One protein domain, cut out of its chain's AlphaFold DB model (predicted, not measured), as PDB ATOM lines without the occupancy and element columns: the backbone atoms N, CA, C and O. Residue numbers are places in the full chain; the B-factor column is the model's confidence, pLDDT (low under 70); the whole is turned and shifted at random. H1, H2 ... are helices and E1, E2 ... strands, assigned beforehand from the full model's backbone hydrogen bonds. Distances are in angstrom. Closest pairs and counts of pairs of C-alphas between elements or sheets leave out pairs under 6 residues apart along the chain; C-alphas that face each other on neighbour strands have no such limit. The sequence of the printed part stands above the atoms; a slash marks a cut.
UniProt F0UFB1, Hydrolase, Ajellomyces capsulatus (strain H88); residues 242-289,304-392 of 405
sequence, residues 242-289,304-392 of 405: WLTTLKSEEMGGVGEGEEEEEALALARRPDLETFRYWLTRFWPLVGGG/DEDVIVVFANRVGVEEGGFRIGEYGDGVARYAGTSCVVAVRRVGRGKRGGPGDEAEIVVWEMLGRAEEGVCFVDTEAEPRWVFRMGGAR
ATOM      1  N   TRP A 242     186.176 227.809 241.627       97.06
ATOM      2  CA  TRP A 242     186.446 227.253 242.937       97.06
ATOM      3  C   TRP A 242     185.492 227.842 243.973       97.06
ATOM      4  O   TRP A 242     185.315 229.063 244.036       97.06
ATOM      5  N   LEU A 243     184.887 226.968 244.772       94.69
ATOM      6  CA  LEU A 243     183.953 227.347 245.824       94.69
ATOM      7  C   LEU A 243     184.697 227.759 247.095       94.69
ATOM      8  O   LEU A 243     185.750 227.207 247.397       94.69
ATOM      9  N   THR A 244     184.125 228.695 247.846       93.50
ATOM     10  CA  THR A 244     184.568 229.014 249.209       93.50
ATOM     11  C   THR A 244     183.633 228.383 250.241       93.50
ATOM     12  O   THR A 244     182.462 228.119 249.957       93.50
ATOM     13  N   THR A 245     184.154 228.152 251.441       90.25
ATOM     14  CA  THR A 245     183.407 227.756 252.645       90.25
ATOM     15  C   THR A 245     182.829 228.955 253.405       90.25
ATOM     16  O   THR A 245     181.992 228.766 254.288       90.25
ATOM     17  N   LEU A 246     183.248 230.178 253.057       91.00
ATOM     18  CA  LEU A 246     182.836 231.424 253.704       91.00
ATOM     19  C   LEU A 246     181.348 231.730 253.494       91.00
ATOM     20  O   LEU A 246     180.782 231.505 252.417       91.00
ATOM     21  N   LYS A 247     180.720 232.295 254.527       88.81
ATOM     22  CA  LYS A 247     179.310 232.703 254.509       88.81
ATOM     23  C   LYS A 247     179.103 234.026 253.769       88.81
ATOM     24  O   LYS A 247     180.044 234.656 253.298       88.81
ATOM     25  N   SER A 248     177.843 234.438 253.634       87.75
ATOM     26  CA  SER A 248     177.477 235.646 252.884       87.75
ATOM     27  C   SER A 248     178.128 236.902 253.467       87.75
ATOM     28  O   SER A 248     178.677 237.715 252.731       87.75
ATOM     29  N   GLU A 249     178.117 237.006 254.789       87.31
ATOM     30  CA  GLU A 249     178.604 238.134 255.581       87.31
ATOM     31  C   GLU A 249     180.138 238.234 255.461       87.31
ATOM     32  O   GLU A 249     180.700 239.268 255.108       87.31
ATOM     33  N   GLU A 250     180.828 237.097 255.606       88.62
ATOM     34  CA  GLU A 250     182.285 236.972 255.433       88.62
ATOM     35  C   GLU A 250     182.749 237.271 253.996       88.62
ATOM     36  O   GLU A 250     183.893 237.679 253.775       88.62
ATOM     37  N   MET A 251     181.857 237.092 253.016       87.25
ATOM     38  CA  MET A 251     182.078 237.432 251.609       87.25
ATOM     39  C   MET A 251     181.851 238.917 251.284       87.25
ATOM     40  O   MET A 251     182.101 239.323 250.146       87.25
ATOM     41  N   GLY A 252     181.430 239.735 252.254       83.62
ATOM     42  CA  GLY A 252     181.062 241.136 252.035       83.62
ATOM     43  C   GLY A 252     179.642 241.316 251.486       83.62
ATOM     44  O   GLY A 252     179.365 242.292 250.791       83.62
ATOM     45  N   GLY A 253     178.744 240.364 251.747       80.00
ATOM     46  CA  GLY A 253     177.309 240.532 251.538       80.00
ATOM     47  C   GLY A 253     176.694 241.298 252.707       80.00
ATOM     48  O   GLY A 253     176.811 240.853 253.841       80.00
ATOM     49  N   VAL A 254     176.033 242.419 252.413       68.88
ATOM     50  CA  VAL A 254     175.483 243.352 253.409       68.88
ATOM     51  C   VAL A 254     174.413 242.679 254.279       68.88
ATOM     52  O   VAL A 254     173.308 242.396 253.802       68.88
ATOM     53  N   GLY A 255     174.726 242.460 255.555       64.06
ATOM     54  CA  GLY A 255     173.763 242.086 256.590       64.06
ATOM     55  C   GLY A 255     172.825 243.239 256.975       64.06
ATOM     56  O   GLY A 255     173.080 244.409 256.679       64.06
ATOM     57  N   GLU A 256     171.717 242.935 257.662       55.25
ATOM     58  CA  GLU A 256     170.796 243.967 258.160       55.25
ATOM     59  C   GLU A 256     171.488 244.882 259.188       55.25
ATOM     60  O   GLU A 256     171.608 244.545 260.365       55.25
ATOM     61  N   GLY A 257     171.907 246.072 258.742       62.69
ATOM     62  CA  GLY A 257     172.518 247.107 259.583       62.69
ATOM     63  C   GLY A 257     174.033 247.274 259.440       62.69
ATOM     64  O   GLY A 257     174.601 248.075 260.178       62.69
ATOM     65  N   GLU A 258     174.684 246.568 258.513       63.16
ATOM     66  CA  GLU A 258     176.115 246.739 258.225       63.16
ATOM     67  C   GLU A 258     176.392 247.974 257.348       63.16
ATOM     68  O   GLU A 258     175.590 248.345 256.486       63.16
ATOM     69  N   GLU A 259     177.547 248.614 257.550       75.12
ATOM     70  CA  GLU A 259     177.988 249.735 256.716       75.12
ATOM     71  C   GLU A 259     178.560 249.215 255.384       75.12
ATOM     72  O   GLU A 259     179.465 248.381 255.360       75.12
ATOM     73  N   GLU A 260     178.058 249.735 254.256       81.44
ATOM     74  CA  GLU A 260     178.429 249.300 252.893       81.44
ATOM     75  C   GLU A 260     179.952 249.336 252.645       81.44
ATOM     76  O   GLU A 260     180.491 248.504 251.915       81.44
ATOM     77  N   GLU A 261     180.670 250.258 253.296       84.88
ATOM     78  CA  GLU A 261     182.131 250.369 253.219       84.88
ATOM     79  C   GLU A 261     182.862 249.172 253.858       84.88
ATOM     80  O   GLU A 261     183.855 248.700 253.298       84.88
ATOM     81  N   GLU A 262     182.366 248.626 254.975       85.31
ATOM     82  CA  GLU A 262     182.961 247.448 255.624       85.31
ATOM     83  C   GLU A 262     182.732 246.182 254.789       85.31
ATOM     84  O   GLU A 262     183.677 245.427 254.533       85.31
ATOM     85  N   ALA A 263     181.516 246.004 254.267       86.12
ATOM     86  CA  ALA A 263     181.181 244.921 253.348       86.12
ATOM     87  C   ALA A 263     182.073 244.954 252.086       86.12
ATOM     88  O   ALA A 263     182.686 243.948 251.712       86.12
ATOM     89  N   LEU A 264     182.259 246.135 251.482       88.06
ATOM     90  CA  LEU A 264     183.187 246.336 250.361       88.06
ATOM     91  C   LEU A 264     184.654 246.074 250.745       88.06
ATOM     92  O   LEU A 264     185.417 245.555 249.925       88.06
ATOM     93  N   ALA A 265     185.072 246.405 251.968       90.81
ATOM     94  CA  ALA A 265     186.418 246.111 252.455       90.81
ATOM     95  C   ALA A 265     186.646 244.600 252.656       90.81
ATOM     96  O   ALA A 265     187.729 244.106 252.335       90.81
ATOM     97  N   LEU A 266     185.643 243.853 253.130       91.06
ATOM     98  CA  LEU A 266     185.681 242.389 253.254       91.06
ATOM     99  C   LEU A 266     185.725 241.695 251.887       91.06
ATOM    100  O   LEU A 266     186.578 240.824 251.676       91.06
ATOM    101  N   ALA A 267     184.892 242.140 250.941       92.75
ATOM    102  CA  ALA A 267     184.851 241.650 249.561       92.75
ATOM    103  C   ALA A 267     186.203 241.791 248.830       92.75
ATOM    104  O   ALA A 267     186.579 240.923 248.036       92.75
ATOM    105  N   ARG A 268     186.954 242.862 249.132       95.19
ATOM    106  CA  ARG A 268     188.307 243.148 248.611       95.19
ATOM    107  C   ARG A 268     189.434 242.385 249.315       95.19
ATOM    108  O   ARG A 268     190.556 242.377 248.817       95.19
ATOM    109  N   ARG A 269     189.187 241.741 250.461       96.06
ATOM    110  CA  ARG A 269     190.183 240.852 251.089       96.06
ATOM    111  C   ARG A 269     190.171 239.487 250.385       96.06
ATOM    112  O   ARG A 269     189.086 238.996 250.084       96.06
ATOM    113  N   PRO A 270     191.324 238.840 250.168       96.88
ATOM    114  CA  PRO A 270     191.387 237.501 249.584       96.88
ATOM    115  C   PRO A 270     190.977 236.390 250.560       96.88
ATOM    116  O   PRO A 270     191.132 236.513 251.781       96.88
ATOM    117  N   ASP A 271     190.503 235.275 250.013       97.50
ATOM    118  CA  ASP A 271     190.315 234.009 250.720       97.50
ATOM    119  C   ASP A 271     191.666 233.288 250.868       97.50
ATOM    120  O   ASP A 271     192.113 232.530 250.005       97.50
ATOM    121  N   LEU A 272     192.345 233.579 251.981       96.06
ATOM    122  CA  LEU A 272     193.665 233.032 252.288       96.06
ATOM    123  C   LEU A 272     193.646 231.529 252.606       96.06
ATOM    124  O   LEU A 272     194.683 230.883 252.456       96.06
ATOM    125  N   GLU A 273     192.505 230.961 253.009       96.44
ATOM    126  CA  GLU A 273     192.372 229.516 253.225       96.44
ATOM    127  C   GLU A 273     192.327 228.793 251.876       96.44
ATOM    128  O   GLU A 273     193.147 227.906 251.624       96.44
ATOM    129  N   THR A 274     191.470 229.260 250.961       97.31
ATOM    130  CA  THR A 274     191.441 228.788 249.569       97.31
ATOM    131  C   THR A 274     192.807 228.956 248.890       97.31
ATOM    132  O   THR A 274     193.304 228.018 248.262       97.31
ATOM    133  N   PHE A 275     193.462 230.110 249.051       97.31
ATOM    134  CA  PHE A 275     194.799 230.341 248.493       97.31
ATOM    135  C   PHE A 275     195.850 229.375 249.063       97.31
ATOM    136  O   PHE A 275     196.622 228.782 248.305       97.31
ATOM    137  N   ARG A 276     195.862 229.161 250.389       95.81
ATOM    138  CA  ARG A 276     196.750 228.183 251.039       95.81
ATOM    139  C   ARG A 276     196.497 226.776 250.500       95.81
ATOM    140  O   ARG A 276     197.463 226.086 250.186       95.81
ATOM    141  N   TYR A 277     195.235 226.369 250.353       97.19
ATOM    142  CA  TYR A 277     194.878 225.077 249.765       97.19
ATOM    143  C   TYR A 277     195.434 224.937 248.342       97.19
ATOM    144  O   TYR A 277     196.050 223.925 248.012       97.19
ATOM    145  N   TRP A 278     195.263 225.947 247.484       97.88
ATOM    146  CA  TRP A 278     195.815 225.891 246.130       97.88
ATOM    147  C   TRP A 278     197.333 225.691 246.148       97.88
ATOM    148  O   TRP A 278     197.829 224.819 245.438       97.88
ATOM    149  N   LEU A 279     198.067 226.422 246.996       94.94
ATOM    150  CA  LEU A 279     199.516 226.248 247.133       94.94
ATOM    151  C   LEU A 279     199.913 224.844 247.624       94.94
ATOM    152  O   LEU A 279     200.887 224.292 247.110       94.94
ATOM    153  N   THR A 280     199.174 224.228 248.559       94.06
ATOM    154  CA  THR A 280     199.496 222.861 249.021       94.06
ATOM    155  C   THR A 280     199.308 221.817 247.921       94.06
ATOM    156  O   THR A 280     200.061 220.844 247.883       94.06
ATOM    157  N   ARG A 281     198.401 222.032 246.957       97.00
ATOM    158  CA  ARG A 281     198.286 221.169 245.764       97.00
ATOM    159  C   ARG A 281     199.490 221.258 244.818       97.00
ATOM    160  O   ARG A 281     199.689 220.338 244.028       97.00
ATOM    161  N   PHE A 282     200.327 222.292 244.932       95.00
ATOM    162  CA  PHE A 282     201.587 222.441 244.191       95.00
ATOM    163  C   PHE A 282     202.829 221.957 244.959       95.00
ATOM    164  O   PHE A 282     203.955 222.286 244.578       95.00
ATOM    165  N   TRP A 283     202.659 221.122 245.994       91.50
ATOM    166  CA  TRP A 283     203.770 220.605 246.803       91.50
ATOM    167  C   TRP A 283     204.965 220.022 246.013       91.50
ATOM    168  O   TRP A 283     206.090 220.325 246.404       91.50
ATOM    169  N   PRO A 284     204.813 219.292 244.884       91.31
ATOM    170  CA  PRO A 284     205.960 218.827 244.086       91.31
ATOM    171  C   PRO A 284     206.886 219.942 243.573       91.31
ATOM    172  O   PRO A 284     208.087 219.725 243.390       91.31
ATOM    173  N   LEU A 285     206.355 221.151 243.356       88.44
ATOM    174  CA  LEU A 285     207.157 222.313 242.966       88.44
ATOM    175  C   LEU A 285     207.928 222.874 244.169       88.44
ATOM    176  O   LEU A 285     209.110 223.195 244.034       88.44
ATOM    177  N   VAL A 286     207.260 222.935 245.327       82.44
ATOM    178  CA  VAL A 286     207.711 223.581 246.570       82.44
ATOM    179  C   VAL A 286     208.670 222.697 247.379       82.44
ATOM    180  O   VAL A 286     209.769 223.122 247.705       82.44
ATOM    181  N   GLY A 287     208.288 221.458 247.688       67.94
ATOM    182  CA  GLY A 287     208.963 220.582 248.654       67.94
ATOM    183  C   GLY A 287     210.163 219.791 248.121       67.94
ATOM    184  O   GLY A 287     210.441 218.713 248.637       67.94
ATOM    185  N   GLY A 288     210.824 220.246 247.052       58.69
ATOM    186  CA  GLY A 288     212.071 219.659 246.524       58.69
ATOM    187  C   GLY A 288     212.010 218.226 245.955       58.69
ATOM    188  O   GLY A 288     212.971 217.789 245.330       58.69
ATOM    189  N   GLY A 289     210.897 217.497 246.099       47.03
ATOM    190  CA  GLY A 289     210.777 216.045 245.856       47.03
ATOM    191  C   GLY A 289     210.936 215.532 244.414       47.03
ATOM    192  O   GLY A 289     210.647 214.368 244.146       47.03
ATOM    193  N   ASP A 304     217.727 228.279 238.583       55.53
ATOM    194  CA  ASP A 304     216.559 227.445 238.893       55.53
ATOM    195  C   ASP A 304     215.308 228.314 238.655       55.53
ATOM    196  O   ASP A 304     214.762 228.918 239.574       55.53
ATOM    197  N   GLU A 305     214.952 228.492 237.374       71.94
ATOM    198  CA  GLU A 305     213.961 229.498 236.957       71.94
ATOM    199  C   GLU A 305     212.585 229.253 237.592       71.94
ATOM    200  O   GLU A 305     212.084 228.122 237.616       71.94
ATOM    201  N   ASP A 306     211.965 230.349 238.022       87.38
ATOM    202  CA  ASP A 306     210.627 230.416 238.600       87.38
ATOM    203  C   ASP A 306     209.560 229.690 237.754       87.38
ATOM    204  O   ASP A 306     209.541 229.766 236.520       87.38
ATOM    205  N   VAL A 307     208.612 229.032 238.427       93.06
ATOM    206  CA  VAL A 307     207.367 228.552 237.805       93.06
ATOM    207  C   VAL A 307     206.246 229.522 238.155       93.06
ATOM    208  O   VAL A 307     205.765 229.523 239.288       93.06
ATOM    209  N   ILE A 308     205.824 230.339 237.188       94.88
ATOM    210  CA  ILE A 308     204.717 231.291 237.348       94.88
ATOM    211  C   ILE A 308     203.387 230.536 237.263       94.88
ATOM    212  O   ILE A 308     203.138 229.808 236.301       94.88
ATOM    213  N   VAL A 309     202.505 230.748 238.239       97.06
ATOM    214  CA  VAL A 309     201.155 230.177 238.302       97.06
ATOM    215  C   VAL A 309     200.128 231.308 238.325       97.06
ATOM    216  O   VAL A 309     200.178 232.204 239.169       97.06
ATOM    217  N   VAL A 310     199.190 231.266 237.377       97.62
ATOM    218  CA  VAL A 310     198.114 232.249 237.216       97.62
ATOM    219  C   VAL A 310     196.790 231.601 237.604       97.62
ATOM    220  O   VAL A 310     196.231 230.811 236.837       97.62
ATOM    221  N   PHE A 311     196.280 231.964 238.778       98.19
ATOM    222  CA  PHE A 311     194.960 231.565 239.259       98.19
ATOM    223  C   PHE A 311     193.923 232.588 238.785       98.19
ATOM    224  O   PHE A 311     193.919 233.738 239.221       98.19
ATOM    225  N   ALA A 312     193.043 232.172 237.876       97.62
ATOM    226  CA  ALA A 312     191.965 232.977 237.309       97.62
ATOM    227  C   ALA A 312     190.611 232.386 237.731       97.62
ATOM    228  O   ALA A 312     189.923 231.715 236.956       97.62
ATOM    229  N   ASN A 313     190.259 232.607 238.994       97.94
ATOM    230  CA  ASN A 313     189.041 232.109 239.616       97.94
ATOM    231  C   ASN A 313     187.920 233.160 239.613       97.94
ATOM    232  O   ASN A 313     188.154 234.337 239.905       97.94
ATOM    233  N   ARG A 314     186.694 232.731 239.293       95.25
ATOM    234  CA  ARG A 314     185.520 233.618 239.280       95.25
ATOM    235  C   ARG A 314     185.117 234.080 240.687       95.25
ATOM    236  O   ARG A 314     185.427 233.439 241.687       95.25
ATOM    237  N   VAL A 315     184.343 235.158 240.720       94.50
ATOM    238  CA  VAL A 315     183.599 235.643 241.892       94.50
ATOM    239  C   VAL A 315     182.101 235.363 241.727       94.50
ATOM    240  O   VAL A 315     181.657 234.857 240.688       94.50
ATOM    241  N   GLY A 316     181.325 235.731 242.744       91.69
ATOM    242  CA  GLY A 316     179.866 235.752 242.704       91.69
ATOM    243  C   GLY A 316     179.213 234.528 243.337       91.69
ATOM    244  O   GLY A 316     179.855 233.728 244.022       91.69
ATOM    245  N   VAL A 317     177.907 234.422 243.109       90.06
ATOM    246  CA  VAL A 317     177.013 233.481 243.782       90.06
ATOM    247  C   VAL A 317     176.070 232.844 242.758       90.06
ATOM    248  O   VAL A 317     175.580 233.538 241.867       90.06
ATOM    249  N   GLU A 318     175.811 231.544 242.884       88.81
ATOM    250  CA  GLU A 318     174.795 230.815 242.113       88.81
ATOM    251  C   GLU A 318     173.800 230.113 243.053       88.81
ATOM    252  O   GLU A 318     174.176 229.309 243.911       88.81
ATOM    253  N   GLU A 319     172.513 230.425 242.890       83.50
ATOM    254  CA  GLU A 319     171.410 229.747 243.577       83.50
ATOM    255  C   GLU A 319     171.137 228.360 242.974       83.50
ATOM    256  O   GLU A 319     171.385 228.113 241.794       83.50
ATOM    257  N   GLY A 320     170.581 227.446 243.776       73.75
ATOM    258  CA  GLY A 320     170.298 226.077 243.328       73.75
ATOM    259  C   GLY A 320     171.542 225.183 243.263       73.75
ATOM    260  O   GLY A 320     171.512 224.125 242.631       73.75
ATOM    261  N   GLY A 321     172.624 225.590 243.933       68.56
ATOM    262  CA  GLY A 321     173.784 224.752 244.197       68.56
ATOM    263  C   GLY A 321     173.415 223.499 244.998       68.56
ATOM    264  O   GLY A 321     172.386 223.426 245.675       68.56
ATOM    265  N   PHE A 322     174.268 222.479 244.931       67.94
ATOM    266  CA  PHE A 322     174.034 221.244 245.675       67.94
ATOM    267  C   PHE A 322     174.213 221.498 247.176       67.94
ATOM    268  O   PHE A 322     175.189 222.120 247.594       67.94
ATOM    269  N   ARG A 323     173.281 221.004 247.996       68.81
ATOM    270  CA  ARG A 323     173.388 221.091 249.458       68.81
ATOM    271  C   ARG A 323     174.447 220.097 249.936       68.81
ATOM    272  O   ARG A 323     174.184 218.898 250.009       68.81
ATOM    273  N   ILE A 324     175.651 220.588 250.216       57.47
ATOM    274  CA  ILE A 324     176.723 219.785 250.813       57.47
ATOM    275  C   ILE A 324     176.460 219.696 252.323       57.47
ATOM    276  O   ILE A 324     176.493 220.704 253.026       57.47
ATOM    277  N   GLY A 325     176.166 218.487 252.808       61.16
ATOM    278  CA  GLY A 325     175.785 218.239 254.202       61.16
ATOM    279  C   GLY A 325     174.402 218.791 254.583       61.16
ATOM    280  O   GLY A 325     173.688 219.382 253.773       61.16
ATOM    281  N   GLU A 326     174.015 218.600 255.846       59.69
ATOM    282  CA  GLU A 326     172.736 219.096 256.388       59.69
ATOM    283  C   GLU A 326     172.672 220.637 256.397       59.69
ATOM    284  O   GLU A 326     171.633 221.235 256.092       59.69
ATOM    285  N   TYR A 327     173.820 221.271 256.658       60.12
ATOM    286  CA  TYR A 327     173.991 222.719 256.791       60.12
ATOM    287  C   TYR A 327     174.147 223.477 255.466       60.12
ATOM    288  O   TYR A 327     174.037 224.701 255.468       60.12
ATOM    289  N   GLY A 328     174.394 222.792 254.344       68.12
ATOM    290  CA  GLY A 328     174.545 223.445 253.045       68.12
ATOM    291  C   GLY A 328     173.252 224.147 252.639       68.12
ATOM    292  O   GLY A 328     172.240 223.491 252.413       68.12
ATOM    293  N   ASP A 329     173.271 225.472 252.522       81.06
ATOM    294  CA  ASP A 329     172.097 226.294 252.196       81.06
ATOM    295  C   ASP A 329     171.576 226.090 250.759       81.06
ATOM    296  O   ASP A 329     170.405 226.352 250.487       81.06
ATOM    297  N   GLY A 330     172.398 225.520 249.874       82.56
ATOM    298  CA  GLY A 330     172.098 225.345 248.450       82.56
ATOM    299  C   GLY A 330     172.553 226.532 247.600       82.56
ATOM    300  O   GLY A 330     172.049 226.732 246.494       82.56
ATOM    301  N   VAL A 331     173.488 227.331 248.120       87.75
ATOM    302  CA  VAL A 331     174.037 228.517 247.466       87.75
ATOM    303  C   VAL A 331     175.527 228.298 247.205       87.75
ATOM    304  O   VAL A 331     176.338 228.206 248.127       87.75
ATOM    305  N   ALA A 332     175.906 228.213 245.931       89.31
ATOM    306  CA  ALA A 332     177.302 228.100 245.530       89.31
ATOM    307  C   ALA A 332     177.962 229.486 245.567       89.31
ATOM    308  O   ALA A 332     177.564 230.383 244.826       89.31
ATOM    309  N   ARG A 333     178.975 229.666 246.421       91.88
ATOM    310  CA  ARG A 333     179.761 230.906 246.545       91.88
ATOM    311  C   ARG A 333     181.153 230.673 245.975       91.88
ATOM    312  O   ARG A 333     181.803 229.704 246.363       91.88
ATOM    313  N   TYR A 334     181.620 231.535 245.076       95.44
ATOM    314  CA  TYR A 334     182.951 231.395 244.475       95.44
ATOM    315  C   TYR A 334     183.998 232.228 245.207       95.44
ATOM    316  O   TYR A 334     183.754 233.384 245.537       95.44
ATOM    317  N   ALA A 335     185.176 231.643 245.420       97.12
ATOM    318  CA  ALA A 335     186.204 232.184 246.309       97.12
ATOM    319  C   ALA A 335     186.954 233.427 245.792       97.12
ATOM    320  O   ALA A 335     187.823 233.933 246.503       97.12
ATOM    321  N   GLY A 336     186.703 233.886 244.556       97.25
ATOM    322  CA  GLY A 336     187.454 234.985 243.943       97.25
ATOM    323  C   GLY A 336     188.952 234.737 244.034       97.25
ATOM    324  O   GLY A 336     189.418 233.670 243.636       97.25
ATOM    325  N   THR A 337     189.697 235.678 244.617       97.94
ATOM    326  CA  THR A 337     191.101 235.454 245.021       97.94
ATOM    327  C   THR A 337     192.022 235.128 243.837       97.94
ATOM    328  O   THR A 337     193.051 234.471 243.970       97.94
ATOM    329  N   SER A 338     191.664 235.614 242.643       98.12
ATOM    330  CA  SER A 338     192.512 235.503 241.453       98.12
ATOM    331  C   SER A 338     193.863 236.176 241.699       98.12
ATOM    332  O   SER A 338     193.911 237.338 242.110       98.12
ATOM    333  N   CYS A 339     194.958 235.470 241.429       97.81
ATOM    334  CA  CYS A 339     196.306 235.911 241.768       97.81
ATOM    335  C   CYS A 339     197.360 235.434 240.762       97.81
ATOM    336  O   CYS A 339     197.169 234.447 240.044       97.81
ATOM    337  N   VAL A 340     198.483 236.154 240.723       97.06
ATOM    338  CA  VAL A 340     199.684 235.745 239.982       97.06
ATOM    339  C   VAL A 340     200.810 235.533 240.979       97.06
ATOM    340  O   VAL A 340     201.217 236.458 241.689       97.06
ATOM    341  N   VAL A 341     201.299 234.297 241.019       96.44
ATOM    342  CA  VAL A 341     202.356 233.854 241.929       96.44
ATOM    343  C   VAL A 341     203.473 233.166 241.156       96.44
ATOM    344  O   VAL A 341     203.275 232.757 240.014       96.44
ATOM    345  N   ALA A 342     204.629 232.984 241.779       94.19
ATOM    346  CA  ALA A 342     205.634 232.044 241.314       94.19
ATOM    347  C   ALA A 342     206.145 231.165 242.451       94.19
ATOM    348  O   ALA A 342     206.279 231.613 243.589       94.19
ATOM    349  N   VAL A 343     206.469 229.918 242.112       92.31
ATOM    350  CA  VAL A 343     207.303 229.056 242.950       92.31
ATOM    351  C   VAL A 343     208.745 229.242 242.492       92.31
ATOM    352  O   VAL A 343     209.115 228.800 241.402       92.31
ATOM    353  N   ARG A 344     209.541 229.915 243.322       88.38
ATOM    354  CA  ARG A 344     210.981 230.118 243.143       88.38
ATOM    355  C   ARG A 344     211.737 229.112 243.996       88.38
ATOM    356  O   ARG A 344     211.439 228.970 245.179       88.38
ATOM    357  N   ARG A 345     212.744 228.446 243.432       77.69
ATOM    358  CA  ARG A 345     213.664 227.606 244.210       77.69
ATOM    359  C   ARG A 345     214.919 228.396 244.546       77.69
ATOM    360  O   ARG A 345     215.601 228.910 243.660       77.69
ATOM    361  N   VAL A 346     215.225 228.505 245.833       67.94
ATOM    362  CA  VAL A 346     216.421 229.193 246.314       67.94
ATOM    363  C   VAL A 346     217.571 228.192 246.297       67.94
ATOM    364  O   VAL A 346     217.785 227.426 247.234       67.94
ATOM    365  N   GLY A 347     218.306 228.178 245.184       57.81
ATOM    366  CA  GLY A 347     219.451 227.290 244.999       57.81
ATOM    367  C   GLY A 347     220.511 227.440 246.101       57.81
ATOM    368  O   GLY A 347     220.733 228.523 246.644       57.81
ATOM    369  N   ARG A 348     221.200 226.332 246.400       50.53
ATOM    370  CA  ARG A 348     222.141 226.145 247.522       50.53
ATOM    371  C   ARG A 348     223.334 227.124 247.533       50.53
ATOM    372  O   ARG A 348     224.459 226.784 247.154       50.53
ATOM    373  N   GLY A 349     223.110 228.344 248.013       46.50
ATOM    374  CA  GLY A 349     224.089 229.433 248.036       46.50
ATOM    375  C   GLY A 349     225.254 229.225 249.012       46.50
ATOM    376  O   GLY A 349     225.221 229.743 250.122       46.50
ATOM    377  N   LYS A 350     226.313 228.520 248.580       42.97
ATOM    378  CA  LYS A 350     227.693 228.451 249.143       42.97
ATOM    379  C   LYS A 350     227.904 228.238 250.660       42.97
ATOM    380  O   LYS A 350     229.055 228.181 251.096       42.97
ATOM    381  N   ARG A 351     226.861 228.048 251.460       41.62
ATOM    382  CA  ARG A 351     226.906 227.601 252.858       41.62
ATOM    383  C   ARG A 351     225.963 226.411 252.990       41.62
ATOM    384  O   ARG A 351     224.842 226.461 252.500       41.62
ATOM    385  N   GLY A 352     226.451 225.322 253.577       41.66
ATOM    386  CA  GLY A 352     225.774 224.022 253.587       41.66
ATOM    387  C   GLY A 352     224.602 223.928 254.563       41.66
ATOM    388  O   GLY A 352     224.630 223.060 255.426       41.66
ATOM    389  N   GLY A 353     223.602 224.802 254.428       46.22
ATOM    390  CA  GLY A 353     222.319 224.675 255.119       46.22
ATOM    391  C   GLY A 353     221.467 223.508 254.584       46.22
ATOM    392  O   GLY A 353     221.800 222.933 253.534       46.22
ATOM    393  N   PRO A 354     220.401 223.133 255.312       46.44
ATOM    394  CA  PRO A 354     219.525 222.022 254.955       46.44
ATOM    395  C   PRO A 354     218.503 222.404 253.869       46.44
ATOM    396  O   PRO A 354     217.781 223.380 254.014       46.44
ATOM    397  N   GLY A 355     218.387 221.557 252.842       54.25
ATOM    398  CA  GLY A 355     217.257 221.547 251.905       54.25
ATOM    399  C   GLY A 355     217.266 222.604 250.792       54.25
ATOM    400  O   GLY A 355     217.917 223.641 250.882       54.25
ATOM    401  N   ASP A 356     216.520 222.304 249.727       58.78
ATOM    402  CA  ASP A 356     216.134 223.279 248.706       58.78
ATOM    403  C   ASP A 356     214.959 224.103 249.262       58.78
ATOM    404  O   ASP A 356     213.816 223.643 249.248       58.78
ATOM    405  N   GLU A 357     215.225 225.299 249.796       69.88
ATOM    406  CA  GLU A 357     214.155 226.206 250.236       69.88
ATOM    407  C   GLU A 357     213.387 226.759 249.025       69.88
ATOM    408  O   GLU A 357     213.973 227.175 248.021       69.88
ATOM    409  N   ALA A 358     212.058 226.804 249.132       83.19
ATOM    410  CA  ALA A 358     211.193 227.414 248.129       83.19
ATOM    411  C   ALA A 358     210.598 228.735 248.637       83.19
ATOM    412  O   ALA A 358     210.081 228.829 249.755       83.19
ATOM    413  N   GLU A 359     210.632 229.750 247.779       90.94
ATOM    414  CA  GLU A 359     209.945 231.023 247.965       90.94
ATOM    415  C   GLU A 359     208.666 231.041 247.121       90.94
ATOM    416  O   GLU A 359     208.702 230.834 245.906       90.94
ATOM    417  N   ILE A 360     207.524 231.313 247.757       93.44
ATOM    418  CA  ILE A 360     206.289 231.667 247.056       93.44
ATOM    419  C   ILE A 360     206.278 233.180 246.876       93.44
ATOM    420  O   ILE A 360     206.083 233.938 247.828       93.44
ATOM    421  N   VAL A 361     206.505 233.608 245.644       94.50
ATOM    422  CA  VAL A 361     206.486 235.006 245.216       94.50
ATOM    423  C   VAL A 361     205.060 235.361 244.802       94.50
ATOM    424  O   VAL A 361     204.436 234.591 244.079       94.50
ATOM    425  N   VAL A 362     204.523 236.504 245.232       96.69
ATOM    426  CA  VAL A 362     203.173 236.964 244.859       96.69
ATOM    427  C   VAL A 362     203.247 238.408 244.380       96.69
ATOM    428  O   VAL A 362     203.609 239.303 245.147       96.69
ATOM    429  N   TRP A 363     202.881 238.648 243.120       96.19
ATOM    430  CA  TRP A 363     202.837 240.003 242.561       96.19
ATOM    431  C   TRP A 363     201.512 240.698 242.858       96.19
ATOM    432  O   TRP A 363     201.517 241.849 243.279       96.19
ATOM    433  N   GLU A 364     200.384 240.004 242.682       95.69
ATOM    434  CA  GLU A 364     199.066 240.559 242.994       95.69
ATOM    435  C   GLU A 364     198.028 239.466 243.289       95.69
ATOM    436  O   GLU A 364     198.119 238.344 242.779       95.69
ATOM    437  N   MET A 365     197.038 239.812 244.115       96.94
ATOM    438  CA  MET A 365     195.936 238.960 244.557       96.94
ATOM    439  C   MET A 365     194.670 239.806 244.766       96.94
ATOM    440  O   MET A 365     194.649 240.702 245.607       96.94
ATOM    441  N   LEU A 366     193.616 239.515 243.997       97.31
ATOM    442  CA  LEU A 366     192.319 240.198 244.090       97.31
ATOM    443  C   LEU A 366     191.500 239.727 245.303       97.31
ATOM    444  O   LEU A 366     191.774 238.674 245.883       97.31
ATOM    445  N   GLY A 367     190.454 240.477 245.651       96.88
ATOM    446  CA  GLY A 367     189.514 240.091 246.703       96.88
ATOM    447  C   GLY A 367     188.700 238.816 246.431       96.88
ATOM    448  O   GLY A 367     188.569 238.345 245.297       96.88
ATOM    449  N   ARG A 368     188.093 238.275 247.494       95.81
ATOM    450  CA  ARG A 368     187.206 237.097 247.460       95.81
ATOM    451  C   ARG A 368     185.922 237.320 246.650       95.81
ATOM    452  O   ARG A 368     185.395 236.380 246.067       95.81
ATOM    453  N   ALA A 369     185.440 238.560 246.583       94.38
ATOM    454  CA  ALA A 369     184.218 238.944 245.871       94.38
ATOM    455  C   ALA A 369     184.423 240.166 244.947       94.38
ATOM    456  O   ALA A 369     183.467 240.812 244.527       94.38
ATOM    457  N   GLU A 370     185.674 240.488 244.605       91.44
ATOM    458  CA  GLU A 370     186.025 241.637 243.765       91.44
ATOM    459  C   GLU A 370     186.054 241.278 242.266       91.44
ATOM    460  O   GLU A 370     186.919 240.533 241.802       91.44
ATOM    461  N   GLU A 371     185.154 241.864 241.467       91.25
ATOM    462  CA  GLU A 371     185.341 241.904 240.011       91.25
ATOM    463  C   GLU A 371     186.494 242.852 239.649       91.25
ATOM    464  O   GLU A 371     186.365 244.074 239.740       91.25
ATOM    465  N   GLY A 372     187.606 242.299 239.164       88.50
ATOM    466  CA  GLY A 372     188.801 243.077 238.840       88.50
ATOM    467  C   GLY A 372     189.570 242.584 237.617       88.50
ATOM    468  O   GLY A 372     189.132 241.719 236.857       88.50
ATOM    469  N   VAL A 373     190.748 243.174 237.420       89.19
ATOM    470  CA  VAL A 373     191.760 242.714 236.463       89.19
ATOM    471  C   VAL A 373     193.086 242.662 237.207       89.19
ATOM    472  O   VAL A 373     193.637 243.704 237.548       89.19
ATOM    473  N   CYS A 374     193.592 241.454 237.439       86.88
ATOM    474  CA  CYS A 374     194.948 241.250 237.926       86.88
ATOM    475  C   CYS A 374     195.915 241.486 236.754       86.88
ATOM    476  O   CYS A 374     195.879 240.756 235.761       86.88
ATOM    477  N   PHE A 375     196.717 242.548 236.830       87.44
ATOM    478  CA  PHE A 375     197.739 242.891 235.844       87.44
ATOM    479  C   PHE A 375     199.047 243.139 236.584       87.44
ATOM    480  O   PHE A 375     199.092 243.980 237.480       87.44
ATOM    481  N   VAL A 376     200.091 242.406 236.209       86.19
ATOM    482  CA  VAL A 376     201.390 242.427 236.881       86.19
ATOM    483  C   VAL A 376     202.512 242.480 235.857       86.19
ATOM    484  O   VAL A 376     202.379 241.956 234.751       86.19
ATOM    485  N   ASP A 377     203.621 243.085 236.258       85.50
ATOM    486  CA  ASP A 377     204.917 242.914 235.617       85.50
ATOM    487  C   ASP A 377     205.713 241.914 236.464       85.50
ATOM    488  O   ASP A 377     205.984 242.173 237.636       85.50
ATOM    489  N   THR A 378     206.035 240.749 235.901       85.50
ATOM    490  CA  THR A 378     206.759 239.690 236.621       85.50
ATOM    491  C   THR A 378     208.263 239.954 236.735       85.50
ATOM    492  O   THR A 378     208.947 239.219 237.444       85.50
ATOM    493  N   GLU A 379     208.787 240.988 236.067       85.25
ATOM    494  CA  GLU A 379     210.168 241.461 236.246       85.25
ATOM    495  C   GLU A 379     210.278 242.519 237.366       85.25
ATOM    496  O   GLU A 379     211.378 242.813 237.837       85.25
ATOM    497  N   ALA A 380     209.147 243.067 237.829       87.75
ATOM    498  CA  ALA A 380     209.093 244.019 238.936       87.75
ATOM    499  C   ALA A 380     209.174 243.338 240.317       87.75
ATOM    500  O   ALA A 380     208.929 242.136 240.469       87.75
ATOM    501  N   GLU A 381     209.485 244.133 241.349       92.00
ATOM    502  CA  GLU A 381     209.493 243.662 242.738       92.00
ATOM    503  C   GLU A 381     208.111 243.111 243.143       92.00
ATOM    504  O   GLU A 381     207.087 243.760 242.903       92.00
ATOM    505  N   PRO A 382     208.053 241.916 243.756       94.44
ATOM    506  CA  PRO A 382     206.796 241.304 244.158       94.44
ATOM    507  C   PRO A 382     206.212 241.978 245.399       94.44
ATOM    508  O   PRO A 382     206.930 242.435 246.289       94.44
ATOM    509  N   ARG A 383     204.882 241.968 245.496       94.75
ATOM    510  CA  ARG A 383     204.142 242.564 246.611       94.75
ATOM    511  C   ARG A 383     204.283 241.760 247.908       94.75
ATOM    512  O   ARG A 383     204.278 242.350 248.986       94.75
ATOM    513  N   TRP A 384     204.446 240.437 247.809       94.62
ATOM    514  CA  TRP A 384     204.749 239.555 248.940       94.62
ATOM    515  C   TRP A 384     205.705 238.421 248.544       94.62
ATOM    516  O   TRP A 384     205.704 237.958 247.403       94.62
ATOM    517  N   VAL A 385     206.484 237.932 249.514       93.19
ATOM    518  CA  VAL A 385     207.318 236.726 249.392       93.19
ATOM    519  C   VAL A 385     207.167 235.895 250.664       93.19
ATOM    520  O   VAL A 385     207.415 236.396 251.761       93.19
ATOM    521  N   PHE A 386     206.782 234.628 250.523       89.31
ATOM    522  CA  PHE A 386     206.662 233.674 251.626       89.31
ATOM    523  C   PHE A 386     207.770 232.624 251.518       89.31
ATOM    524  O   PHE A 386     207.908 231.985 250.478       89.31
ATOM    525  N   ARG A 387     208.553 232.427 252.584       85.69
ATOM    526  CA  ARG A 387     209.599 231.391 252.642       85.69
ATOM    527  C   ARG A 387     209.051 230.112 253.254       85.69
ATOM    528  O   ARG A 387     208.545 230.143 254.372       85.69
ATOM    529  N   MET A 388     209.206 229.000 252.545       71.50
ATOM    530  CA  MET A 388     208.919 227.663 253.063       71.50
ATOM    531  C   MET A 388     210.210 227.064 253.629       71.50
ATOM    532  O   MET A 388     210.908 226.313 252.952       71.50
ATOM    533  N   GLY A 389     210.534 227.446 254.866       58.47
ATOM    534  CA  GLY A 389     211.611 226.843 255.655       58.47
ATOM    535  C   GLY A 389     211.063 225.792 256.621       58.47
ATOM    536  O   GLY A 389     209.952 225.939 257.135       58.47
ATOM    537  N   GLY A 390     211.840 224.738 256.880       47.44
ATOM    538  CA  GLY A 390     211.553 223.811 257.977       47.44
ATOM    539  C   GLY A 390     211.584 224.529 259.329       47.44
ATOM    540  O   GLY A 390     212.236 225.567 259.460       47.44
ATOM    541  N   ALA A 391     210.874 223.985 260.323       38.56
ATOM    542  CA  ALA A 391     210.904 224.512 261.684       38.56
ATOM    543  C   ALA A 391     212.358 224.693 262.144       38.56
ATOM    544  O   ALA A 391     213.172 223.775 262.020       38.56
ATOM    545  N   ARG A 392     212.680 225.892 262.634       40.06
ATOM    546  CA  ARG A 392     213.957 226.119 263.299       40.06
ATOM    547  C   ARG A 392     213.882 225.414 264.639       40.06
ATOM    548  O   ARG A 392     212.991 225.690 265.433       40.06
TER     549      ARG A 392
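Overview. This is residues 242 to 289 and 304 to 392 of the 405 residues of the protein "Hydrolase" of Ajellomyces capsulatus (strain H88) (UniProt F0UFB1). A strongly twisted antiparallel sheet of four strands, E1, E4, E5 and E6, makes a long slab, with helices H2 and H3 only grazing it. Beyond one end of the slab lie the small hairpin E2 and E3 and, apart from it, the short helix H1; beyond the other end lies the loop of the hairpin E4 and E5, around Lys 350. The printed part has 137 residues, with three named helices followed by six named strands; 57 residues are in these elements, under half, and the class is mixed, helices and strands. The large sheet runs E1, E4, E5, E6. The whole is loose, with a radius of gyration of the C-alphas of 18.0 A, and elongated, with spans of 59 by 34 by 26 A.

Arrangement. In the sheet of E1, residues 307 to 313, E4, residues 339 to 346, E5, residues 357 to 365, and E6, residues 384 to 388, the edge strands are E1 and E6. E1 and E4 are antiparallel at 159 degrees, with N 309 and O 341 2.8 A apart, within hydrogen-bond range. E4, E5 and E6 form a meander, each strand the antiparallel neighbour of the one before. In the hairpin E4 and E5, N 342 and O 361 are 2.8 A apart; in the hairpin E5 and E6, N 360 and O 386 are 2.8 A apart. H2, residues 272 to 281, only grazes the sheet with residues 275 to 279. H3, residues 283 to 286, only grazes it too; its closest C-alpha pair with E5 is Val 286 and Ala 358, 5.4 A. H2 and H3 meet only through their link. E2, residues 317 to 319, and E3, residues 331 to 333, form an antiparallel hairpin, with N 318 and O 332 2.9 A apart. H1, residues 260 to 267, is apart from H2, H3 and the six strands. Every O i to N i+4 pair is within hydrogen-bond range in H1 and H2; H3 is too short for such a pair.

Along the chain. H1 begins at C-alpha 260, (178.429, 249.300, 252.893), and is 10.5 A long; H2 is 14.3 A. E1 is 18.8 A long, from C-alpha 307 at (207.367, 228.552, 237.805). E4 is 21.7 A, E5 23.0 A, and E6 13.3 A, ending at C-alpha 388, (208.919, 227.663, 253.063).

Size, cuts and confidence. The two C-alphas farthest apart, of Glu 256 and Lys 350, are 59.7 A apart. Residues 290 to 303 are not printed, and C-alphas 289 and 304 are 14.6 A apart across this cut. The links E2 to E3 and E5 to E6 are long. The mean pLDDT of the printed part is 82.7; 33 residues are under 70, among them 321 to 328 and 346 to 357.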